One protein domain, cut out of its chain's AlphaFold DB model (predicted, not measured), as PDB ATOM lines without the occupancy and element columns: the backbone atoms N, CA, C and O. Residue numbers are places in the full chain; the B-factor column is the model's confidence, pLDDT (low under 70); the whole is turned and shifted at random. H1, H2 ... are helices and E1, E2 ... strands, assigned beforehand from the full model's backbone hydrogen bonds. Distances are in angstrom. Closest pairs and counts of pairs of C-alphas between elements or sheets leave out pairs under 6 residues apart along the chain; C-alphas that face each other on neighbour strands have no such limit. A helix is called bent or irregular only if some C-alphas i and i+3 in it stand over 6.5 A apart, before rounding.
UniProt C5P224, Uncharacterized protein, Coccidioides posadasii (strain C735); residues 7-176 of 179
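What this domain is: This is residues 7 to 176 of the 179 residues of an uncharacterized protein of Coccidioides posadasii (strain C735) (UniProt C5P224). Picture a ring of parts round a middle with no named element in it: on one side a small two-stranded sheet, E1 and E2, sits between H12 and H10, and along the opposite side runs the long, nearly straight H8. H4, H5 and H7 make one end of the ring, H6 and H11 lead from there to H12, H1 and H3 pack on H8, and H2 lies next to H1, away from H8. The printed part has 170 residues with twelve named helices and two strands, in the order H1 to H8, E1, H9, H10, E2, H11, H12; it is mostly helix, and the sheet is parallel. The whole is compact, with a radius of gyration of the C-alphas of 17.6 A, and spans 50 by 39 by 30 A.

Where its parts are: Find C-alpha 116 at (-12.510, -30.870, -39.409), where E1, residues 116 to 120, begins; E2 is residues 143 to 147. Between them come H9, 122 to 125, and H10, 130 to 135; after them H11, 156 to 159, and H12, 161 to 174, 19.8 A long, ending at (-15.051, -20.869, -35.391). Go back to C-alpha 7 at (-7.041, -44.809, -50.039) for H1, 7 to 12, then H2, 16 to 21, H3, 24 to 28, H4, 31 to 41, H5, 43 to 54, H6, 59 to 65, and H7, 67 to 79. H7 is irregular: C-alphas 68 and 71 are 8.4 A apart. H8, 81 to 107, was assigned as one helix by its hydrogen bonds but is bent, with C-alphas 95 and 98 6.9 A apart; its arms are H8a, 81 to 95, 21.0 A, and H8b, 98 to 107.

How they stand to each other: In the sheet, look for N 118 and O 144 at 2.8 A. E1, H9, H10 and E2 form a strand-helix-strand unit, parallel neighbours with helices between, its crossover right-handed. The closest C-alphas of E1 and H12, Leu 117 and Trp 171, are 7.1 A apart; those of H10 and E2, Lys 134 and Leu 143, 7.2 A. H11 touches H6 at Glu 159 and Ala 61, 4.2 A. H5, with residues 43 to 48 alone, touches H7 at Asp 44 and Glu 75, 4.4 A. The hub is H8: H8a touches H4 at Cys 88 and Ala 31, 4.7 A, a steep tilt of 41 degrees, opposite ways, and H3 at Leu 28, 4.8 A from Cys 88. H8b only just touches H1, with 3 pairs of C-alphas within 8 A, the closest Val 99 and Val 7, 5.2 A. H1 and H2 are close but not clearly touching, Gly 12 to Glu 18, 6.3 A. Every O i to N i+4 pair is within hydrogen-bond range in H1 to H6, H8a, H8b and H12, against 4 of 9 in H7, with 7 of 10 i+3 pairs, and 0 of 2 in H10, with 3 of 3; H9 and H11 are too short for one.

The domain as a whole: The C-alphas farthest apart, of Gln 40 and Gly 140, are 50.5 A apart. The printed part has no cut and no long link. Its mean pLDDT is 96.7, and no printed residue is under 70.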
ATOM      1  N   VAL A   7      -6.602 -44.305 -48.723       97.62
ATOM      2  CA  VAL A   7      -7.041 -44.809 -50.039       97.62
ATOM      3  C   VAL A   7      -6.670 -43.867 -51.193       97.62
ATOM      4  O   VAL A   7      -6.381 -44.321 -52.299       97.62
ATOM      5  N   VAL A   8      -6.651 -42.556 -50.953       97.44
ATOM      6  CA  VAL A   8      -6.267 -41.538 -51.944       97.44
ATOM      7  C   VAL A   8      -4.763 -41.591 -52.182       97.44
ATOM      8  O   VAL A   8      -4.335 -41.592 -53.336       97.44
ATOM      9  N   GLN A   9      -3.969 -41.719 -51.116       97.25
ATOM     10  CA  GLN A   9      -2.518 -41.839 -51.222       97.25
ATOM     11  C   GLN A   9      -2.104 -43.082 -52.023       97.25
ATOM     12  O   GLN A   9      -1.271 -42.975 -52.925       97.25
ATOM     13  N   TRP A  10      -2.707 -44.246 -51.748       97.38
ATOM     14  CA  TRP A  10      -2.426 -45.474 -52.501       97.38
ATOM     15  C   TRP A  10      -2.846 -45.371 -53.966       97.38
ATOM     16  O   TRP A  10      -2.075 -45.747 -54.848       97.38
ATOM     17  N   LYS A  11      -4.025 -44.802 -54.251       95.81
ATOM     18  CA  LYS A  11      -4.462 -44.540 -55.634       95.81
ATOM     19  C   LYS A  11      -3.502 -43.598 -56.364       95.81
ATOM     20  O   LYS A  11      -3.208 -43.827 -57.532       95.81
ATOM     21  N   GLY A  12      -2.970 -42.587 -55.676       95.31
ATOM     22  CA  GLY A  12      -2.009 -41.632 -56.232       95.31
ATOM     23  C   GLY A  12      -0.734 -42.281 -56.776       95.31
ATOM     24  O   GLY A  12      -0.167 -41.790 -57.751       95.31
ATOM     25  N   MET A  13      -0.316 -43.429 -56.233       94.62
ATOM     26  CA  MET A  13       0.895 -44.132 -56.678       94.62
ATOM     27  C   MET A  13       0.814 -44.698 -58.101       94.62
ATOM     28  O   MET A  13       1.835 -45.135 -58.630       94.62
ATOM     29  N   SER A  14      -0.346 -44.658 -58.771       93.56
ATOM     30  CA  SER A  14      -0.405 -44.933 -60.213       93.56
ATOM     31  C   SER A  14       0.378 -43.904 -61.042       93.56
ATOM     32  O   SER A  14       0.711 -44.161 -62.198       93.56
ATOM     33  N   ASN A  15       0.669 -42.728 -60.477       94.56
ATOM     34  CA  ASN A  15       1.544 -41.727 -61.072       94.56
ATOM     35  C   ASN A  15       3.020 -41.999 -60.714       94.56
ATOM     36  O   ASN A  15       3.371 -42.219 -59.556       94.56
ATOM     37  N   VAL A  16       3.911 -41.928 -61.708       94.75
ATOM     38  CA  VAL A  16       5.347 -42.227 -61.543       94.75
ATOM     39  C   VAL A  16       6.051 -41.260 -60.586       94.75
ATOM     40  O   VAL A  16       6.880 -41.688 -59.780       94.75
ATOM     41  N   ALA A  17       5.751 -39.962 -60.668       91.88
ATOM     42  CA  ALA A  17       6.323 -38.970 -59.760       91.88
ATOM     43  C   ALA A  17       5.850 -39.221 -58.322       91.88
ATOM     44  O   ALA A  17       6.655 -39.134 -57.390       91.88
ATOM     45  N   GLU A  18       4.588 -39.631 -58.162       93.19
ATOM     46  CA  GLU A  18       4.027 -39.985 -56.863       93.19
ATOM     47  C   GLU A  18       4.716 -41.203 -56.251       93.19
ATOM     48  O   GLU A  18       5.279 -41.101 -55.158       93.19
ATOM     49  N   ALA A  19       4.773 -42.311 -56.993       94.62
ATOM     50  CA  ALA A  19       5.434 -43.540 -56.567       94.62
ATOM     51  C   ALA A  19       6.913 -43.320 -56.206       94.62
ATOM     52  O   ALA A  19       7.399 -43.854 -55.212       94.62
ATOM     53  N   LYS A  20       7.636 -42.495 -56.979       94.00
ATOM     54  CA  LYS A  20       9.035 -42.148 -56.685       94.00
ATOM     55  C   LYS A  20       9.159 -41.287 -55.425       94.00
ATOM     56  O   LYS A  20      10.041 -41.531 -54.602       94.00
ATOM     57  N   GLY A  21       8.321 -40.261 -55.289       91.00
ATOM     58  CA  GLY A  21       8.377 -39.332 -54.159       91.00
ATOM     59  C   GLY A  21       7.983 -39.988 -52.834       91.00
ATOM     60  O   GLY A  21       8.569 -39.679 -51.801       91.00
ATOM     61  N   TYR A  22       7.032 -40.921 -52.874       94.00
ATOM     62  CA  TYR A  22       6.493 -41.626 -51.706       94.00
ATOM     63  C   TYR A  22       6.935 -43.095 -51.682       94.00
ATOM     64  O   TYR A  22       6.235 -43.946 -51.149       94.00
ATOM     65  N   PHE A  23       8.129 -43.397 -52.210       96.12
ATOM     66  CA  PHE A  23       8.688 -44.759 -52.270       96.12
ATOM     67  C   PHE A  23       8.672 -45.491 -50.917       96.12
ATOM     68  O   PHE A  23       8.604 -46.718 -50.871       96.12
ATOM     69  N   HIS A  24       8.756 -44.732 -49.819       97.31
ATOM     70  CA  HIS A  24       8.746 -45.253 -48.463       97.31
ATOM     71  C   HIS A  24       7.416 -45.938 -48.123       97.31
ATOM     72  O   HIS A  24       7.442 -46.910 -47.386       97.31
ATOM     73  N   TRP A  25       6.284 -45.539 -48.713       97.88
ATOM     74  CA  TRP A  25       5.002 -46.207 -48.474       97.88
ATOM     75  C   TRP A  25       5.020 -47.692 -48.877       97.88
ATOM     76  O   TRP A  25       4.858 -48.540 -48.001       97.88
ATOM     77  N   PRO A  26       5.259 -48.059 -50.156       97.56
ATOM     78  CA  PRO A  26       5.322 -49.466 -50.539       97.56
ATOM     79  C   PRO A  26       6.546 -50.174 -49.951       97.56
ATOM     80  O   PRO A  26       6.478 -51.372 -49.689       97.56
ATOM     81  N   PHE A  27       7.664 -49.475 -49.727       98.50
ATOM     82  CA  PHE A  27       8.838 -50.082 -49.102       98.50
ATOM     83  C   PHE A  27       8.556 -50.515 -47.658       98.50
ATOM     84  O   PHE A  27       8.695 -51.696 -47.349       98.50
ATOM     85  N   LEU A  28       8.119 -49.591 -46.798       98.62
ATOM     86  CA  LEU A  28       7.887 -49.841 -45.373       98.62
ATOM     87  C   LEU A  28       6.733 -50.821 -45.137       98.62
ATOM     88  O   LEU A  28       6.806 -51.609 -44.199       98.62
ATOM     89  N   ALA A  29       5.743 -50.856 -46.037       98.50
ATOM     90  CA  ALA A  29       4.660 -51.838 -46.006       98.50
ATOM     91  C   ALA A  29       5.133 -53.300 -46.131       98.50
ATOM     92  O   ALA A  29       4.402 -54.215 -45.766       98.50
ATOM     93  N   ASN A  30       6.358 -53.548 -46.612       98.50
ATOM     94  CA  ASN A  30       6.990 -54.869 -46.572       98.50
ATOM     95  C   ASN A  30       7.733 -55.049 -45.239       98.50
ATOM     96  O   ASN A  30       8.966 -55.134 -45.217       98.50
ATOM     97  N   ALA A  31       6.994 -55.074 -44.127       98.44
ATOM     98  CA  ALA A  31       7.542 -54.735 -42.817       98.44
ATOM     99  C   ALA A  31       8.760 -55.565 -42.394       98.44
ATOM    100  O   ALA A  31       9.759 -55.009 -41.931       98.44
ATOM    101  N   GLU A  32       8.730 -56.885 -42.594       98.19
ATOM    102  CA  GLU A  32       9.858 -57.752 -42.240       98.19
ATOM    103  C   GLU A  32      11.121 -57.430 -43.059       98.19
ATOM    104  O   GLU A  32      12.223 -57.359 -42.506       98.19
ATOM    105  N   LEU A  33      10.971 -57.227 -44.371       98.62
ATOM    106  CA  LEU A  33      12.085 -56.928 -45.270       98.62
ATOM    107  C   LEU A  33      12.637 -55.524 -45.006       98.62
ATOM    108  O   LEU A  33      13.848 -55.363 -44.847       98.62
ATOM    109  N   ALA A  34      11.753 -54.529 -44.912       98.62
ATOM    110  CA  ALA A  34      12.117 -53.145 -44.652       98.62
ATOM    111  C   ALA A  34      12.848 -53.001 -43.314       98.62
ATOM    112  O   ALA A  34      13.930 -52.421 -43.283       98.62
ATOM    113  N   THR A  35      12.335 -53.621 -42.245       98.75
ATOM    114  CA  THR A  35      12.980 -53.608 -40.919       98.75
ATOM    115  C   THR A  35      14.415 -54.126 -41.003       98.75
ATOM    116  O   THR A  35      15.340 -53.465 -40.537       98.75
ATOM    117  N   LYS A  36      14.632 -55.282 -41.652       98.50
ATOM    118  CA  LYS A  36      15.978 -55.852 -41.826       98.50
ATOM    119  C   LYS A  36      16.895 -54.898 -42.593       98.50
ATOM    120  O   LYS A  36      18.026 -54.689 -42.171       98.50
ATOM    121  N   MET A  37      16.420 -54.320 -43.697       98.56
ATOM    122  CA  MET A  37      17.213 -53.407 -44.528       98.56
ATOM    123  C   MET A  37      17.563 -52.105 -43.798       98.56
ATOM    124  O   MET A  37      18.708 -51.665 -43.857       98.56
ATOM    125  N   ILE A  38      16.610 -51.518 -43.076       98.56
ATOM    126  CA  ILE A  38      16.813 -50.282 -42.312       98.56
ATOM    127  C   ILE A  38      17.818 -50.511 -41.186       98.56
ATOM    128  O   ILE A  38      18.749 -49.727 -41.033       98.56
ATOM    129  N   LEU A  39      17.698 -51.612 -40.438       98.19
ATOM    130  CA  LEU A  39      18.634 -51.920 -39.353       98.19
ATOM    131  C   LEU A  39      20.061 -52.192 -39.843       98.19
ATOM    132  O   LEU A  39      21.000 -51.963 -39.089       98.19
ATOM    133  N   GLN A  40      20.244 -52.644 -41.089       98.19
ATOM    134  CA  GLN A  40      21.579 -52.757 -41.691       98.19
ATOM    135  C   GLN A  40      22.204 -51.392 -42.013       98.19
ATOM    136  O   GLN A  40      23.420 -51.257 -41.932       98.19
ATOM    137  N   ILE A  41      21.394 -50.397 -42.381       96.88
ATOM    138  CA  ILE A  41      21.856 -49.026 -42.662       96.88
ATOM    139  C   ILE A  41      22.016 -48.217 -41.361       96.88
ATOM    140  O   ILE A  41      22.864 -47.332 -41.289       96.88
ATOM    141  N   GLY A  42      21.231 -48.544 -40.334       98.38
ATOM    142  CA  GLY A  42      21.041 -47.746 -39.125       98.38
ATOM    143  C   GLY A  42      19.710 -47.001 -39.202       98.38
ATOM    144  O   GLY A  42      19.485 -46.209 -40.119       98.38
ATOM    145  N   GLY A  43      18.798 -47.274 -38.265       98.38
ATOM    146  CA  GLY A  43      17.456 -46.686 -38.297       98.38
ATOM    147  C   GLY A  43      17.452 -45.174 -38.080       98.38
ATOM    148  O   GLY A  43      16.679 -44.476 -38.730       98.38
ATOM    149  N   ASP A  44      18.353 -44.669 -37.239       98.00
ATOM    150  CA  ASP A  44      18.608 -43.238 -37.048       98.00
ATOM    151  C   ASP A  44      19.105 -42.565 -38.335       98.00
ATOM    152  O   ASP A  44      18.606 -41.514 -38.732       98.00
ATOM    153  N   THR A  45      20.019 -43.217 -39.054       97.88
ATOM    154  CA  THR A  45      20.488 -42.738 -40.364       97.88
ATOM    155  C   THR A  45      19.345 -42.711 -41.380       97.88
ATOM    156  O   THR A  45      19.165 -41.727 -42.094       97.88
ATOM    157  N   PHE A  46      18.532 -43.768 -41.429       97.94
ATOM    158  CA  PHE A  46      17.402 -43.849 -42.351       97.94
ATOM    159  C   PHE A  46      16.347 -42.765 -42.091       97.94
ATOM    160  O   PHE A  46      15.903 -42.114 -43.039       97.94
ATOM    161  N   ILE A  47      15.953 -42.543 -40.831       97.50
ATOM    162  CA  ILE A  47      14.955 -41.515 -40.511       97.50
ATOM    163  C   ILE A  47      15.507 -40.105 -40.746       97.50
ATOM    164  O   ILE A  47      14.778 -39.276 -41.283       97.50
ATOM    165  N   ARG A  48      16.795 -39.845 -40.475       96.50
ATOM    166  CA  ARG A  48      17.454 -38.568 -40.807       96.50
ATOM    167  C   ARG A  48      17.354 -38.240 -42.299       96.50
ATOM    168  O   ARG A  48      16.999 -37.120 -42.663       96.50
ATOM    169  N   GLU A  49      17.624 -39.217 -43.163       96.06
ATOM    170  CA  GLU A  49      17.509 -39.063 -44.622       96.06
ATOM    171  C   GLU A  49      16.061 -38.798 -45.070       96.06
ATOM    172  O   GLU A  49      15.822 -37.986 -45.968       96.06
ATOM    173  N   LEU A  50      15.075 -39.459 -44.453       96.62
ATOM    174  CA  LEU A  50      13.660 -39.206 -44.742       96.62
ATOM    175  C   LEU A  50      13.211 -37.824 -44.265       96.62
ATOM    176  O   LEU A  50      12.577 -37.110 -45.040       96.62
ATOM    177  N   MET A  51      13.592 -37.415 -43.054       95.88
ATOM    178  CA  MET A  51      13.297 -36.076 -42.545       95.88
ATOM    179  C   MET A  51      13.880 -35.011 -43.474       95.88
ATOM    180  O   MET A  51      13.136 -34.179 -43.981       95.88
ATOM    181  N   GLY A  52      15.159 -35.113 -43.847       94.62
ATOM    182  CA  GLY A  52      15.777 -34.164 -44.781       94.62
ATOM    183  C   GLY A  52      15.105 -34.104 -46.163       94.62
ATOM    184  O   GLY A  52      15.133 -33.062 -46.817       94.62
ATOM    185  N   ARG A  53      14.475 -35.198 -46.616       93.94
ATOM    186  CA  ARG A  53      13.691 -35.232 -47.864       93.94
ATOM    187  C   ARG A  53      12.328 -34.559 -47.752       93.94
ATOM    188  O   ARG A  53      11.804 -34.134 -48.783       93.94
ATOM    189  N   TRP A  54      11.728 -34.553 -46.567       95.25
ATOM    190  CA  TRP A  54      10.366 -34.066 -46.345       95.25
ATOM    191  C   TRP A  54      10.321 -32.653 -45.772       95.25
ATOM    192  O   TRP A  54       9.317 -31.970 -45.969       95.25
ATOM    193  N   THR A  55      11.404 -32.197 -45.139       96.00
ATOM    194  CA  THR A  55      11.570 -30.799 -44.745       96.00
ATOM    195  C   THR A  55      11.528 -29.892 -45.970       96.00
ATOM    196  O   THR A  55      12.049 -30.205 -47.047       96.00
ATOM    197  N   GLY A  56      10.912 -28.735 -45.784       94.62
ATOM    198  CA  GLY A  56      10.754 -27.686 -46.764       94.62
ATOM    199  C   GLY A  56      12.066 -27.168 -47.342       94.62
ATOM    200  O   GLY A  56      13.181 -27.454 -46.891       94.62
ATOM    201  N   SER A  57      11.941 -26.407 -48.423       94.69
ATOM    202  CA  SER A  57      13.087 -25.828 -49.120       94.69
ATOM    203  C   SER A  57      13.504 -24.466 -48.578       94.69
ATOM    204  O   SER A  57      14.589 -24.012 -48.938       94.69
ATOM    205  N   SER A  58      12.666 -23.797 -47.775       95.56
ATOM    206  CA  SER A  58      13.038 -22.503 -47.201       95.56
ATOM    207  C   SER A  58      14.127 -22.682 -46.138       95.56
ATOM    208  O   SER A  58      14.178 -23.686 -45.425       95.56
ATOM    209  N   GLU A  59      15.042 -21.718 -46.064       95.38
ATOM    210  CA  GLU A  59      16.123 -21.740 -45.073       95.38
ATOM    211  C   GLU A  59      15.566 -21.667 -43.648       95.38
ATOM    212  O   GLU A  59      16.018 -22.395 -42.769       95.38
ATOM    213  N   GLU A  60      14.531 -20.853 -43.450       95.56
ATOM    214  CA  GLU A  60      13.853 -20.696 -42.169       95.56
ATOM    215  C   GLU A  60      13.164 -21.989 -41.713       95.56
ATOM    216  O   GLU A  60      13.402 -22.427 -40.590       95.56
ATOM    217  N   ALA A  61      12.400 -22.657 -42.585       93.94
ATOM    218  CA  ALA A  61      11.753 -23.927 -42.256       93.94
ATOM    219  C   ALA A  61      12.779 -25.003 -41.872       93.94
ATOM    220  O   ALA A  61      12.611 -25.711 -40.881       93.94
ATOM    221  N   ARG A  62      13.889 -25.086 -42.617       95.00
ATOM    222  CA  ARG A  62      14.990 -26.017 -42.319       95.00
ATOM    223  C   ARG A  62      15.675 -25.714 -40.997       95.00
ATOM    224  O   ARG A  62      15.986 -26.641 -40.256       95.00
ATOM    225  N   ALA A  63      15.930 -24.438 -40.715       95.56
ATOM    226  CA  ALA A  63      16.544 -24.020 -39.464       95.56
ATOM    227  C   ALA A  63      15.636 -24.345 -38.272       95.56
ATOM    228  O   ALA A  63      16.117 -24.876 -37.275       95.56
ATOM    229  N   ARG A  64      14.329 -24.088 -38.395       94.81
ATOM    230  CA  ARG A  64      13.337 -24.372 -37.351       94.81
ATOM    231  C   ARG A  64      13.154 -25.871 -37.109       94.81
ATOM    232  O   ARG A  64      13.229 -26.296 -35.963       94.81
ATOM    233  N   ALA A  65      13.039 -26.680 -38.162       93.00
ATOM    234  CA  ALA A  65      12.933 -28.141 -38.047       93.00
ATOM    235  C   ALA A  65      14.169 -28.804 -37.403       93.00
ATOM    236  O   ALA A  65      14.096 -29.933 -36.924       93.00
ATOM    237  N   ALA A  66      15.315 -28.116 -37.398       93.12
ATOM    238  CA  ALA A  66      16.548 -28.578 -36.764       93.12
ATOM    239  C   ALA A  66      16.873 -27.867 -35.439       93.12
ATOM    240  O   ALA A  66      17.933 -28.131 -34.863       93.12
ATOM    241  N   ALA A  67      16.012 -26.962 -34.966       94.44
ATOM    242  CA  ALA A  67      16.255 -26.184 -33.758       94.44
ATOM    243  C   ALA A  67      16.310 -27.076 -32.507       94.44
ATOM    244  O   ALA A  67      15.700 -28.142 -32.461       94.44
ATOM    245  N   ASP A  68      17.054 -26.628 -31.493       94.19
ATOM    246  CA  ASP A  68      17.076 -27.223 -30.149       94.19
ATOM    247  C   ASP A  68      17.326 -28.744 -30.110       94.19
ATOM    248  O   ASP A  68      16.749 -29.469 -29.299       94.19
ATOM    249  N   ASP A  69      18.188 -29.240 -31.003       92.50
ATOM    250  CA  ASP A  69      18.516 -30.663 -31.157       92.50
ATOM    251  C   ASP A  69      17.299 -31.563 -31.474       92.50
ATOM    252  O   ASP A  69      17.335 -32.777 -31.239       92.50
ATOM    253  N   ALA A  70      16.228 -31.000 -32.057       93.12
ATOM    254  CA  ALA A  70      14.995 -31.721 -32.384       93.12
ATOM    255  C   ALA A  70      15.255 -32.989 -33.220       93.12
ATOM    256  O   ALA A  70      14.719 -34.055 -32.916       93.12
ATOM    257  N   LEU A  71      16.163 -32.922 -34.201       92.50
ATOM    258  CA  LEU A  71      16.502 -34.074 -35.046       92.50
ATOM    259  C   LEU A  71      17.034 -35.274 -34.245       92.50
ATOM    260  O   LEU A  71      16.615 -36.401 -34.495       92.50
ATOM    261  N   GLU A  72      17.892 -35.068 -33.237       95.06
ATOM    262  CA  GLU A  72      18.389 -36.180 -32.404       95.06
ATOM    263  C   GLU A  72      17.258 -36.802 -31.571       95.06
ATOM    264  O   GLU A  72      17.267 -38.009 -31.313       95.06
ATOM    265  N   MET A  73      16.250 -36.015 -31.176       95.56
ATOM    266  CA  MET A  73      15.092 -36.527 -30.438       95.56
ATOM    267  C   MET A  73      14.246 -37.485 -31.285       95.56
ATOM    268  O   MET A  73      13.748 -38.475 -30.739       95.56
ATOM    269  N   TYR A  74      14.142 -37.246 -32.595       94.94
ATOM    270  CA  TYR A  74      13.472 -38.148 -33.540       94.94
ATOM    271  C   TYR A  74      14.343 -39.333 -33.949       94.94
ATOM    272  O   TYR A  74      13.847 -40.448 -34.082       94.94
ATOM    273  N   GLU A  75      15.643 -39.122 -34.121       96.50
ATOM    274  CA  GLU A  75      16.568 -40.154 -34.589       96.50
ATOM    275  C   GLU A  75      16.882 -41.199 -33.527       96.50
ATOM    276  O   GLU A  75      16.914 -42.399 -33.811       96.50
ATOM    277  N   ARG A  76      17.095 -40.766 -32.281       97.69
ATOM    278  CA  ARG A  76      17.543 -41.645 -31.198       97.69
ATOM    279  C   ARG A  76      16.631 -42.865 -30.995       97.69
ATOM    280  O   ARG A  76      17.184 -43.962 -30.875       97.69
ATOM    281  N   PRO A  77      15.286 -42.753 -30.971       98.25
ATOM    282  CA  PRO A  77      14.405 -43.918 -30.864       98.25
ATOM    283  C   PRO A  77      14.564 -44.926 -32.007       98.25
ATOM    284  O   PRO A  77      14.448 -46.128 -31.777       98.25
ATOM    285  N   PHE A  78      14.890 -44.474 -33.222       98.38
ATOM    286  CA  PHE A  78      15.079 -45.354 -34.380       98.38
ATOM    287  C   PHE A  78      16.371 -46.184 -34.319       98.38
ATOM    288  O   PHE A  78      16.574 -47.071 -35.147       98.38
ATOM    289  N   ARG A  79      17.216 -45.996 -33.296       97.88
ATOM    290  CA  ARG A  79      18.302 -46.938 -32.971       97.88
ATOM    291  C   ARG A  79      17.782 -48.264 -32.396       97.88
ATOM    292  O   ARG A  79      18.543 -49.226 -32.303       97.88
ATOM    293  N   TRP A  80      16.511 -48.340 -31.994       98.56
ATOM    294  CA  TRP A  80      15.900 -49.548 -31.439       98.56
ATOM    295  C   TRP A  80      15.124 -50.342 -32.501       98.56
ATOM    296  O   TRP A  80      14.253 -49.792 -33.173       98.56
ATOM    297  N   ASP A  81      15.369 -51.660 -32.588       98.38
ATOM    298  CA  ASP A  81      14.632 -52.578 -33.488       98.38
ATOM    299  C   ASP A  81      13.120 -52.441 -33.324       98.38
ATOM    300  O   ASP A  81      12.403 -52.373 -34.317       98.38
ATOM    301  N   SER A  82      12.640 -52.339 -32.083       98.50
ATOM    302  CA  SER A  82      11.211 -52.242 -31.797       98.50
ATOM    303  C   SER A  82      10.565 -51.013 -32.429       98.50
ATOM    304  O   SER A  82       9.424 -51.103 -32.864       98.50
ATOM    305  N   VAL A  83      11.278 -49.885 -32.503       98.69
ATOM    306  CA  VAL A  83      10.759 -48.655 -33.119       98.69
ATOM    307  C   VAL A  83      10.740 -48.803 -34.631       98.69
ATOM    308  O   VAL A  83       9.689 -48.622 -35.230       98.69
ATOM    309  N   VAL A  84      11.851 -49.232 -35.241       98.75
ATOM    310  CA  VAL A  84      11.916 -49.465 -36.696       98.75
ATOM    311  C   VAL A  84      10.834 -50.451 -37.140       98.75
ATOM    312  O   VAL A  84      10.120 -50.203 -38.111       98.75
ATOM    313  N   ARG A  85      10.684 -51.557 -36.406       98.81
ATOM    314  CA  ARG A  85       9.690 -52.594 -36.678       98.81
ATOM    315  C   ARG A  85       8.270 -52.068 -36.538       98.81
ATOM    316  O   ARG A  85       7.474 -52.300 -37.441       98.81
ATOM    317  N   ALA A  86       7.963 -51.357 -35.452       98.75
ATOM    318  CA  ALA A  86       6.639 -50.778 -35.241       98.75
ATOM    319  C   ALA A  86       6.295 -49.757 -36.334       98.75
ATOM    320  O   ALA A  86       5.202 -49.810 -36.887       98.75
ATOM    321  N   SER A  87       7.243 -48.896 -36.716       98.62
ATOM    322  CA  SER A  87       7.061 -47.967 -37.833       98.62
ATOM    323  C   SER A  87       6.812 -48.701 -39.150       98.62
ATOM    324  O   SER A  87       5.942 -48.302 -39.908       98.62
ATOM    325  N   CYS A  88       7.513 -49.799 -39.438       98.81
ATOM    326  CA  CYS A  88       7.227 -50.580 -40.644       98.81
ATOM    327  C   CYS A  88       5.846 -51.262 -40.585       98.81
ATOM    328  O   CYS A  88       5.136 -51.310 -41.586       98.81
ATOM    329  N   GLN A  89       5.446 -51.771 -39.416       98.81
ATOM    330  CA  GLN A  89       4.134 -52.393 -39.206       98.81
ATOM    331  C   GLN A  89       2.976 -51.400 -39.355       98.81
ATOM    332  O   GLN A  89       1.914 -51.787 -39.832       98.81
ATOM    333  N   ASP A  90       3.185 -50.128 -39.011       98.81
ATOM    334  CA  ASP A  90       2.233 -49.046 -39.283       98.81
ATOM    335  C   ASP A  90       1.968 -48.911 -40.796       98.81
ATOM    336  O   ASP A  90       0.832 -48.997 -41.256       98.81
ATOM    337  N   TYR A  91       3.020 -48.867 -41.621       98.69
ATOM    338  CA  TYR A  91       2.852 -48.849 -43.080       98.69
ATOM    339  C   TYR A  91       2.264 -50.153 -43.647       98.69
ATOM    340  O   TYR A  91       1.538 -50.113 -44.644       98.69
ATOM    341  N   GLU A  92       2.548 -51.311 -43.040       98.75
ATOM    342  CA  GLU A  92       1.917 -52.589 -43.408       98.75
ATOM    343  C   GLU A  92       0.408 -52.563 -43.125       98.75
ATOM    344  O   GLU A  92      -0.384 -52.992 -43.970       98.75
ATOM    345  N   ALA A  93      -0.015 -51.996 -41.990       98.75
ATOM    346  CA  ALA A  93      -1.424 -51.752 -41.691       98.75
ATOM    347  C   ALA A  93      -2.048 -50.778 -42.705       98.75
ATOM    348  O   ALA A  93      -3.101 -51.082 -43.281       98.75
ATOM    349  N   GLY A  94      -1.325 -49.703 -43.036       98.44
ATOM    350  CA  GLY A  94      -1.677 -48.724 -44.062       98.44
ATOM    351  C   GLY A  94      -1.937 -49.343 -45.438       98.44
ATOM    352  O   GLY A  94      -2.848 -48.917 -46.151       98.44
ATOM    353  N   ALA A  95      -1.166 -50.367 -45.812       98.25
ATOM    354  CA  ALA A  95      -1.292 -51.102 -47.073       98.25
ATOM    355  C   ALA A  95      -2.336 -52.229 -47.047       98.25
ATOM    356  O   ALA A  95      -2.604 -52.840 -48.084       98.25
ATOM    357  N   THR A  96      -2.902 -52.548 -45.879       98.25
ATOM    358  CA  THR A  96      -3.776 -53.711 -45.703       98.25
ATOM    359  C   THR A  96      -5.095 -53.349 -45.028       98.25
ATOM    360  O   THR A  96      -6.115 -53.199 -45.704       98.25
ATOM    361  N   VAL A  97      -5.115 -53.261 -43.701       98.50
ATOM    362  CA  VAL A  97      -6.341 -53.076 -42.924       98.50
ATOM    363  C   VAL A  97      -6.892 -51.661 -43.061       98.50
ATOM    364  O   VAL A  97      -8.092 -51.528 -43.288       98.50
ATOM    365  N   ASP A  98      -6.046 -50.631 -43.039       98.56
ATOM    366  CA  ASP A  98      -6.510 -49.239 -43.005       98.56
ATOM    367  C   ASP A  98      -7.133 -48.817 -44.331       98.56
ATOM    368  O   ASP A  98      -8.221 -48.240 -44.358       98.56
ATOM    369  N   VAL A  99      -6.482 -49.155 -45.450       98.31
ATOM    370  CA  VAL A  99      -7.029 -48.881 -46.785       98.31
ATOM    371  C   VAL A  99      -8.351 -49.621 -47.001       98.31
ATOM    372  O   VAL A  99      -9.305 -49.020 -47.489       98.31
ATOM    373  N   ARG A 100      -8.458 -50.882 -46.557       98.50
ATOM    374  CA  ARG A 100      -9.700 -51.664 -46.655       98.50
ATOM    375  C   ARG A 100     -10.819 -51.064 -45.804       98.50
ATOM    376  O   ARG A 100     -11.957 -51.005 -46.261       98.50
ATOM    377  N   MET A 101     -10.512 -50.629 -44.580       98.44
ATOM    378  CA  MET A 101     -11.490 -49.986 -43.697       98.44
ATOM    379  C   MET A 101     -11.994 -48.673 -44.297       98.44
ATOM    380  O   MET A 101     -13.201 -48.456 -44.353       98.44
ATOM    381  N   GLN A 102     -11.094 -47.852 -44.838       98.06
ATOM    382  CA  GLN A 102     -11.451 -46.615 -45.531       98.06
ATOM    383  C   GLN A 102     -12.289 -46.849 -46.796       98.06
ATOM    384  O   GLN A 102     -13.234 -46.107 -47.065       98.06
ATOM    385  N   GLU A 103     -11.986 -47.885 -47.580       98.12
ATOM    386  CA  GLU A 103     -12.816 -48.279 -48.725       98.12
ATOM    387  C   GLU A 103     -14.218 -48.728 -48.293       98.12
ATOM    388  O   GLU A 103     -15.208 -48.400 -48.952       98.12
ATOM    389  N   GLU A 104     -14.320 -49.454 -47.180       98.44
ATOM    390  CA  GLU A 104     -15.596 -49.880 -46.614       98.44
ATOM    391  C   GLU A 104     -16.403 -48.706 -46.038       98.44
ATOM    392  O   GLU A 104     -17.621 -48.663 -46.231       98.44
ATOM    393  N   ASP A 105     -15.755 -47.746 -45.372       98.25
ATOM    394  CA  ASP A 105     -16.381 -46.500 -44.916       98.25
ATOM    395  C   ASP A 105     -17.014 -45.765 -46.098       98.25
ATOM    396  O   ASP A 105     -18.220 -45.507 -46.094       98.25
ATOM    397  N   GLN A 106     -16.234 -45.543 -47.160       96.50
ATOM    398  CA  GLN A 106     -16.694 -44.851 -48.364       96.50
ATOM    399  C   GLN A 106     -17.826 -45.601 -49.069       96.50
ATOM    400  O   GLN A 106     -18.826 -44.999 -49.460       96.50
ATOM    401  N   LYS A 107     -17.722 -46.929 -49.197       97.88
ATOM    402  CA  LYS A 107     -18.779 -47.757 -49.795       97.88
ATOM    403  C   LYS A 107     -20.099 -47.653 -49.027       97.88
ATOM    404  O   LYS A 107     -21.163 -47.701 -49.640       97.88
ATOM    405  N   ASN A 108     -20.029 -47.534 -47.704       98.06
ATOM    406  CA  ASN A 108     -21.196 -47.416 -46.835       98.06
ATOM    407  C   ASN A 108     -21.634 -45.958 -46.606       98.06
ATOM    408  O   ASN A 108     -22.571 -45.731 -45.843       98.06
ATOM    409  N   GLY A 109     -20.971 -44.983 -47.236       97.50
ATOM    410  CA  GLY A 109     -21.258 -43.559 -47.061       97.50
ATOM    411  C   GLY A 109     -20.978 -43.039 -45.648       97.50
ATOM    412  O   GLY A 109     -21.586 -42.050 -45.243       97.50
ATOM    413  N   ARG A 110     -20.100 -43.701 -44.880       98.25
ATOM    414  CA  ARG A 110     -19.701 -43.233 -43.547       98.25
ATOM    415  C   ARG A 110     -18.774 -42.033 -43.690       98.25
ATOM    416  O   ARG A 110     -17.781 -42.097 -44.407       98.25
ATOM    417  N   LYS A 111     -19.096 -40.957 -42.979       98.38
ATOM    418  CA  LYS A 111     -18.337 -39.707 -42.974       98.38
ATOM    419  C   LYS A 111     -18.098 -39.231 -41.543       98.38
ATOM    420  O   LYS A 111     -18.770 -39.660 -40.608       98.38
ATOM    421  N   MET A 112     -17.126 -38.344 -41.375       98.38
ATOM    422  CA  MET A 112     -16.859 -37.650 -40.120       98.38
ATOM    423  C   MET A 112     -18.010 -36.691 -39.797       98.38
ATOM    424  O   MET A 112     -18.270 -35.752 -40.547       98.38
ATOM    425  N   GLU A 113     -18.672 -36.925 -38.665       98.25
ATOM    426  CA  GLU A 113     -19.832 -36.163 -38.165       98.25
ATOM    427  C   GLU A 113     -19.425 -34.999 -37.239       98.25
ATOM    428  O   GLU A 113     -20.192 -34.557 -36.385       98.25
ATOM    429  N   MET A 114     -18.190 -34.519 -37.374       98.00
ATOM    430  CA  MET A 114     -17.634 -33.413 -36.598       98.00
ATOM    431  C   MET A 114     -16.967 -32.385 -37.522       98.00
ATOM    432  O   MET A 114     -16.564 -32.738 -38.632       98.00
ATOM    433  N   PRO A 115     -16.788 -31.130 -37.070       98.12
ATOM    434  CA  PRO A 115     -15.919 -30.177 -37.747       98.12
ATOM    435  C   PRO A 115     -14.498 -30.725 -37.928       98.12
ATOM    436  O   PRO A 115     -13.952 -31.356 -37.022       98.12
ATOM    437  N   VAL A 116     -13.868 -30.425 -39.065       98.38
ATOM    438  CA  VAL A 116     -12.510 -30.870 -39.409       98.38
ATOM    439  C   VAL A 116     -11.664 -29.699 -39.910       98.38
ATOM    440  O   VAL A 116     -12.103 -28.907 -40.749       98.38
ATOM    441  N   LEU A 117     -10.425 -29.623 -39.420       98.12
ATOM    442  CA  LEU A 117      -9.357 -28.787 -39.965       98.12
ATOM    443  C   LEU A 117      -8.321 -29.667 -40.669       98.12
ATOM    444  O   LEU A 117      -7.765 -30.590 -40.072       98.12
ATOM    445  N   VAL A 118      -8.013 -29.334 -41.917       98.12
ATOM    446  CA  VAL A 118      -6.916 -29.924 -42.684       98.12
ATOM    447  C   VAL A 118      -5.883 -28.840 -42.953       98.12
ATOM    448  O   VAL A 118      -6.104 -27.960 -43.777       98.12
ATOM    449  N   LEU A 119      -4.743 -28.928 -42.273       97.69
ATOM    450  CA  LEU A 119      -3.541 -28.163 -42.605       97.69
ATOM    451  C   LEU A 119      -2.674 -28.968 -43.561       97.69
ATOM    452  O   LEU A 119      -2.498 -30.167 -43.330       97.69
ATOM    453  N   HIS A 120      -2.123 -28.332 -44.589       97.62
ATOM    454  CA  HIS A 120      -1.221 -28.983 -45.531       97.62
ATOM    455  C   HIS A 120      -0.136 -28.038 -46.051       97.62
ATOM    456  O   HIS A 120      -0.344 -26.836 -46.191       97.62
ATOM    457  N   SER A 121       1.021 -28.595 -46.381       96.88
ATOM    458  CA  SER A 121       2.096 -27.913 -47.086       96.88
ATOM    459  C   SER A 121       1.699 -27.620 -48.533       96.88
ATOM    460  O   SER A 121       0.854 -28.301 -49.135       96.88
ATOM    461  N   ALA A 122       2.372 -26.653 -49.150       93.62
ATOM    462  CA  ALA A 122       2.280 -26.462 -50.594       93.62
ATOM    463  C   ALA A 122       2.781 -27.701 -51.372       93.62
ATOM    464  O   ALA A 122       2.326 -27.975 -52.484       93.62
ATOM    465  N   GLY A 123       3.681 -28.494 -50.773       93.12
ATOM    466  CA  GLY A 123       4.225 -29.728 -51.338       93.12
ATOM    467  C   GLY A 123       3.154 -30.760 -51.684       93.12
ATOM    468  O   GLY A 123       3.029 -31.134 -52.853       93.12
ATOM    469  N   ILE A 124       2.364 -31.198 -50.697       94.56
ATOM    470  CA  ILE A 124       1.270 -32.152 -50.941       94.56
ATOM    471  C   ILE A 124       0.133 -31.510 -51.750       94.56
ATOM    472  O   ILE A 124      -0.444 -32.168 -52.612       94.56
ATOM    473  N   GLY A 125      -0.124 -30.208 -51.560       94.38
ATOM    474  CA  GLY A 125      -1.172 -29.469 -52.275       94.38
ATOM    475  C   GLY A 125      -0.929 -29.316 -53.782       94.38
ATOM    476  O   GLY A 125      -1.873 -29.148 -54.546       94.38
ATOM    477  N   ARG A 126       0.324 -29.424 -54.246       92.38
ATOM    478  CA  ARG A 126       0.647 -29.516 -55.685       92.38
ATOM    479  C   ARG A 126       0.398 -30.899 -56.280       92.38
ATOM    480  O   ARG A 126       0.318 -31.031 -57.499       92.38
ATOM    481  N   ARG A 127       0.356 -31.929 -55.437       91.19
ATOM    482  CA  ARG A 127       0.300 -33.341 -55.839       91.19
ATOM    483  C   ARG A 127      -1.121 -33.880 -55.787       91.19
ATOM    484  O   ARG A 127      -1.509 -34.674 -56.641       91.19
ATOM    485  N   PHE A 128      -1.900 -33.409 -54.818       95.31
ATOM    486  CA  PHE A 128      -3.282 -33.802 -54.603       95.31
ATOM    487  C   PHE A 128      -4.192 -32.583 -54.515       95.31
ATOM    488  O   PHE A 128      -3.833 -31.559 -53.937       95.31
ATOM    489  N   ASP A 129      -5.410 -32.725 -55.037       95.81
ATOM    490  CA  ASP A 129      -6.477 -31.781 -54.727       95.81
ATOM    491  C   ASP A 129      -6.966 -32.029 -53.296       95.81
ATOM    492  O   ASP A 129      -7.620 -33.032 -52.999       95.81
ATOM    493  N   MET A 130      -6.663 -31.091 -52.400       97.19
ATOM    494  CA  MET A 130      -7.023 -31.187 -50.986       97.19
ATOM    495  C   MET A 130      -8.534 -31.081 -50.740       97.19
ATOM    496  O   MET A 130      -9.000 -31.409 -49.647       97.19
ATOM    497  N   ASN A 131      -9.327 -30.728 -51.761       95.56
ATOM    498  CA  ASN A 131     -10.782 -30.876 -51.718       95.56
ATOM    499  C   ASN A 131     -11.233 -32.331 -51.571       95.56
ATOM    500  O   ASN A 131     -12.395 -32.546 -51.237       95.56
ATOM    501  N   VAL A 132     -10.340 -33.313 -51.746       97.31
ATOM    502  CA  VAL A 132     -10.635 -34.730 -51.504       97.31
ATOM    503  C   VAL A 132     -11.237 -34.982 -50.121       97.31
ATOM    504  O   VAL A 132     -12.062 -35.873 -49.971       97.31
ATOM    505  N   TRP A 133     -10.904 -34.165 -49.118       98.19
ATOM    506  CA  TRP A 133     -11.462 -34.269 -47.769       98.19
ATOM    507  C   TRP A 133     -12.969 -33.979 -47.685       98.19
ATOM    508  O   TRP A 133     -13.609 -34.429 -46.736       98.19
ATOM    509  N   LYS A 134     -13.572 -33.306 -48.678       97.12
ATOM    510  CA  LYS A 134     -15.032 -33.091 -48.748       97.12
ATOM    511  C   LYS A 134     -15.810 -34.402 -48.824       97.12
ATOM    512  O   LYS A 134     -16.919 -34.487 -48.307       97.12
ATOM    513  N   ASP A 135     -15.213 -35.434 -49.412       96.81
ATOM    514  CA  ASP A 135     -15.849 -36.747 -49.515       96.81
ATOM    515  C   ASP A 135     -15.893 -37.480 -48.166       96.81
ATOM    516  O   ASP A 135     -16.668 -38.417 -48.010       96.81
ATOM    517  N   TRP A 136     -15.109 -37.030 -47.180       98.00
ATOM    518  CA  TRP A 136     -14.925 -37.692 -45.885       98.00
ATOM    519  C   TRP A 136     -15.609 -36.973 -44.728       98.00
ATOM    520  O   TRP A 136     -15.671 -37.515 -43.628       98.00
ATOM    521  N   VAL A 137     -16.108 -35.760 -44.952       98.38
ATOM    522  CA  VAL A 137     -16.768 -34.933 -43.938       98.38
ATOM    523  C   VAL A 137     -18.254 -34.854 -44.256       98.38
ATOM    524  O   VAL A 137     -18.631 -34.617 -45.405       98.38
ATOM    525  N   ALA A 138     -19.093 -35.118 -43.253       98.12
ATOM    526  CA  ALA A 138     -20.537 -35.157 -43.419       98.12
ATOM    527  C   ALA A 138     -21.081 -33.802 -43.879       98.12
ATOM    528  O   ALA A 138     -20.582 -32.737 -43.502       98.12
ATOM    529  N   ASP A 139     -22.122 -33.845 -44.706       95.75
ATOM    530  CA  ASP A 139     -22.739 -32.639 -45.237       95.75
ATOM    531  C   ASP A 139     -23.279 -31.791 -44.070       95.75
ATOM    532  O   ASP A 139     -23.966 -32.288 -43.179       95.75
ATOM    533  N   GLY A 140     -22.947 -30.499 -44.057       95.19
ATOM    534  CA  GLY A 140     -23.310 -29.587 -42.968       95.19
ATOM    535  C   GLY A 140     -22.281 -29.484 -41.837       95.19
ATOM    536  O   GLY A 140     -22.381 -28.552 -41.039       95.19
ATOM    537  N   GLN A 141     -21.263 -30.352 -41.789       97.75
ATOM    538  CA  GLN A 141     -20.109 -30.155 -40.907       97.75
ATOM    539  C   GLN A 141     -19.121 -29.152 -41.511       97.75
ATOM    540  O   GLN A 141     -18.943 -29.060 -42.729       97.75
ATOM    541  N   LEU A 142     -18.450 -28.385 -40.648       97.81
ATOM    542  CA  LEU A 142     -17.429 -27.434 -41.078       97.81
ATOM    543  C   LEU A 142     -16.160 -28.183 -41.502       97.81
ATOM    544  O   LEU A 142     -15.455 -28.725 -40.655       97.81
ATOM    545  N   LEU A 143     -15.816 -28.123 -42.787       98.12
ATOM    546  CA  LEU A 143     -14.491 -28.487 -43.287       98.12
ATOM    547  C   LEU A 143     -13.695 -27.218 -43.598       98.12
ATOM    548  O   LEU A 143     -14.068 -26.439 -44.474       98.12
ATOM    549  N   THR A 144     -12.580 -27.024 -42.898       98.00
ATOM    550  CA  THR A 144     -11.612 -25.956 -43.178       98.00
ATOM    551  C   THR A 144     -10.334 -26.579 -43.726       98.00
ATOM    552  O   THR A 144      -9.735 -27.424 -43.070       98.00
ATOM    553  N   VAL A 145      -9.917 -26.171 -44.925       97.75
ATOM    554  CA  VAL A 145      -8.668 -26.624 -45.555       97.75
ATOM    555  C   VAL A 145      -7.747 -25.421 -45.694       97.75
ATOM    556  O   VAL A 145      -8.131 -24.424 -46.302       97.75
ATOM    557  N   VAL A 146      -6.557 -25.507 -45.107       97.56
ATOM    558  CA  VAL A 146      -5.572 -24.424 -45.059       97.56
ATOM    559  C   VAL A 146      -4.254 -24.932 -45.627       97.56
ATOM    560  O   VAL A 146      -3.656 -25.866 -45.091       97.56
ATOM    561  N   GLY A 147      -3.817 -24.301 -46.714       96.56
ATOM    562  CA  GLY A 147      -2.483 -24.486 -47.269       96.56
ATOM    563  C   GLY A 147      -1.501 -23.510 -46.634       96.56
ATOM    564  O   GLY A 147      -1.830 -22.335 -46.476       96.56
ATOM    565  N   LEU A 148      -0.318 -23.997 -46.276       95.25
ATOM    566  CA  LEU A 148       0.784 -23.176 -45.780       95.25
ATOM    567  C   LEU A 148       1.637 -22.611 -46.918       95.25
ATOM    568  O   LEU A 148       1.478 -22.991 -48.083       95.25
ATOM    569  N   GLU A 149       2.526 -21.687 -46.560       93.38
ATOM    570  CA  GLU A 149       3.361 -20.960 -47.510       93.38
ATOM    571  C   GLU A 149       4.296 -21.866 -48.325       93.38
ATOM    572  O   GLU A 149       4.648 -22.992 -47.957       93.38
ATOM    573  N   GLU A 150       4.716 -21.345 -49.477       95.25
ATOM    574  CA  GLU A 150       5.708 -22.002 -50.315       95.25
ATOM    575  C   GLU A 150       7.039 -22.160 -49.578       95.25
ATOM    576  O   GLU A 150       7.524 -21.262 -48.898       95.25
ATOM    577  N   GLY A 151       7.665 -23.321 -49.755       93.81
ATOM    578  CA  GLY A 151       8.921 -23.647 -49.090       93.81
ATOM    579  C   GLY A 151       8.777 -24.247 -47.691       93.81
ATOM    580  O   GLY A 151       9.792 -24.737 -47.203       93.81
ATOM    581  N   VAL A 152       7.569 -24.297 -47.113       96.25
ATOM    582  CA  VAL A 152       7.226 -25.146 -45.956       96.25
ATOM    583  C   VAL A 152       6.951 -26.575 -46.440       96.25
ATOM    584  O   VAL A 152       6.249 -26.789 -47.435       96.25
ATOM    585  N   GLY A 153       7.552 -27.552 -45.771       96.00
ATOM    586  CA  GLY A 153       7.467 -28.979 -46.059       96.00
ATOM    587  C   GLY A 153       6.475 -29.725 -45.176       96.00
ATOM    588  O   GLY A 153       5.477 -29.174 -44.717       96.00
ATOM    589  N   HIS A 154       6.732 -31.020 -45.001       96.31
ATOM    590  CA  HIS A 154       5.814 -31.954 -44.351       96.31
ATOM    591  C   HIS A 154       5.644 -31.697 -42.851       96.31
ATOM    592  O   HIS A 154       4.554 -31.891 -42.305       96.31
ATOM    593  N   PHE A 155       6.699 -31.236 -42.176       96.44
ATOM    594  CA  PHE A 155       6.730 -31.067 -40.725       96.44
ATOM    595  C   PHE A 155       6.150 -29.713 -40.335       96.44
ATOM    596  O   PHE A 155       6.768 -28.921 -39.633       96.44
ATOM    597  N   VAL A 156       4.931 -29.443 -40.806       95.94
ATOM    598  CA  VAL A 156       4.284 -28.134 -40.691       95.94
ATOM    599  C   VAL A 156       4.304 -27.528 -39.278       95.94
ATOM    600  O   VAL A 156       4.560 -26.327 -39.190       95.94
ATOM    601  N   PRO A 157       4.132 -28.286 -38.170       95.75
ATOM    602  CA  PRO A 157       4.177 -27.700 -36.829       95.75
ATOM    603  C   PRO A 157       5.575 -27.237 -36.405       95.75
ATOM    604  O   PRO A 157       5.684 -26.418 -35.502       95.75
ATOM    605  N   GLU A 158       6.629 -27.775 -37.013       96.06
ATOM    606  CA  GLU A 158       8.025 -27.434 -36.718       96.06
ATOM    607  C   GLU A 158       8.563 -26.396 -37.701       96.06
ATOM    608  O   GLU A 158       9.336 -25.520 -37.333       96.06
ATOM    609  N   GLU A 159       8.140 -26.476 -38.959       96.50
ATOM    610  CA  GLU A 159       8.621 -25.617 -40.036       96.50
ATOM    611  C   GLU A 159       7.947 -24.236 -40.037       96.50
ATOM    612  O   GLU A 159       8.602 -23.228 -40.302       96.50
ATOM    613  N   ASP A 160       6.656 -24.178 -39.702       96.25
ATOM    614  CA  ASP A 160       5.878 -22.941 -39.580       96.25
ATOM    615  C   ASP A 160       4.879 -23.033 -38.405       96.25
ATOM    616  O   ASP A 160       3.656 -23.134 -38.599       96.25
ATOM    617  N   PRO A 161       5.394 -23.063 -37.157       95.88
ATOM    618  CA  PRO A 161       4.570 -23.156 -35.959       95.88
ATOM    619  C   PRO A 161       3.583 -21.995 -35.839       95.88
ATOM    620  O   PRO A 161       2.458 -22.209 -35.387       95.88
ATOM    621  N   GLU A 162       3.957 -20.779 -36.244       96.50
ATOM    622  CA  GLU A 162       3.091 -19.606 -36.138       96.50
ATOM    623  C   GLU A 162       1.856 -19.734 -37.028       96.50
ATOM    624  O   GLU A 162       0.740 -19.554 -36.532       96.50
ATOM    625  N   SER A 163       2.015 -20.096 -38.306       96.44
ATOM    626  CA  SER A 163       0.863 -20.292 -39.194       96.44
ATOM    627  C   SER A 163       0.019 -21.490 -38.772       96.44
ATOM    628  O   SER A 163      -1.213 -21.412 -38.812       96.44
ATOM    629  N   CYS A 164       0.644 -22.579 -38.307       96.62
ATOM    630  CA  CYS A 164      -0.083 -23.719 -37.745       96.62
ATOM    631  C   CYS A 164      -0.942 -23.298 -36.546       96.62
ATOM    632  O   CYS A 164      -2.144 -23.572 -36.515       96.62
ATOM    633  N   MET A 165      -0.353 -22.584 -35.587       97.00
ATOM    634  CA  MET A 165      -1.048 -22.110 -34.392       97.00
ATOM    635  C   MET A 165      -2.144 -21.101 -34.720       97.00
ATOM    636  O   MET A 165      -3.229 -21.179 -34.140       97.00
ATOM    637  N   ALA A 166      -1.900 -20.184 -35.657       97.19
ATOM    638  CA  ALA A 166      -2.898 -19.224 -36.109       97.19
ATOM    639  C   ALA A 166      -4.107 -19.934 -36.731       97.19
ATOM    640  O   ALA A 166      -5.244 -19.660 -36.345       97.19
ATOM    641  N   ALA A 167      -3.873 -20.898 -37.627       97.31
ATOM    642  CA  ALA A 167      -4.942 -21.651 -38.274       97.31
ATOM    643  C   ALA A 167      -5.729 -22.525 -37.289       97.31
ATOM    644  O   ALA A 167      -6.958 -22.572 -37.348       97.31
ATOM    645  N   MET A 168      -5.042 -23.187 -36.352       97.12
ATOM    646  CA  MET A 168      -5.692 -23.965 -35.296       97.12
ATOM    647  C   MET A 168      -6.527 -23.073 -34.372       97.12
ATOM    648  O   MET A 168      -7.655 -23.430 -34.042       97.12
ATOM    649  N   THR A 169      -6.006 -21.908 -33.983       97.31
ATOM    650  CA  THR A 169      -6.689 -20.944 -33.105       97.31
ATOM    651  C   THR A 169      -7.941 -20.370 -33.758       97.31
ATOM    652  O   THR A 169      -9.017 -20.414 -33.162       97.31
ATOM    653  N   ASP A 170      -7.828 -19.886 -34.996       97.06
ATOM    654  CA  ASP A 170      -8.960 -19.372 -35.773       97.06
ATOM    655  C   ASP A 170     -10.035 -20.452 -35.975       97.06
ATOM    656  O   ASP A 170     -11.226 -20.211 -35.766       97.06
ATOM    657  N   TRP A 171      -9.628 -21.679 -36.310       97.75
ATOM    658  CA  TRP A 171     -10.563 -22.789 -36.458       97.75
ATOM    659  C   TRP A 171     -11.256 -23.158 -35.139       97.75
ATOM    660  O   TRP A 171     -12.476 -23.322 -35.123       97.75
ATOM    661  N   MET A 172     -10.514 -23.231 -34.030       97.69
ATOM    662  CA  MET A 172     -11.071 -23.495 -32.698       97.69
ATOM    663  C   MET A 172     -12.107 -22.437 -32.300       97.69
ATOM    664  O   MET A 172     -13.197 -22.786 -31.845       97.69
ATOM    665  N   GLN A 173     -11.836 -21.157 -32.561       96.75
ATOM    666  CA  GLN A 173     -12.802 -20.080 -32.334       96.75
ATOM    667  C   GLN A 173     -14.063 -20.242 -33.199       96.75
ATOM    668  O   GLN A 173     -15.176 -20.083 -32.697       96.75
ATOM    669  N   LYS A 174     -13.918 -20.621 -34.478       95.88
ATOM    670  CA  LYS A 174     -15.051 -20.869 -35.391       95.88
ATOM    671  C   LYS A 174     -15.967 -22.001 -34.929       95.88
ATOM    672  O   LYS A 174     -17.167 -21.936 -35.184       95.88
ATOM    673  N   ILE A 175     -15.429 -23.011 -34.246       96.88
ATOM    674  CA  ILE A 175     -16.222 -24.112 -33.672       96.88
ATOM    675  C   ILE A 175     -16.672 -23.843 -32.226       96.88
ATOM    676  O   ILE A 175     -17.249 -24.722 -31.588       96.88
ATOM    677  N   GLY A 176     -16.438 -22.634 -31.705       95.75
ATOM    678  CA  GLY A 176     -16.906 -22.197 -30.388       95.75
ATOM    679  C   GLY A 176     -16.033 -22.628 -29.207       95.75
ATOM    680  O   GLY A 176     -16.480 -22.532 -28.065       95.75
TER     681      GLY A 176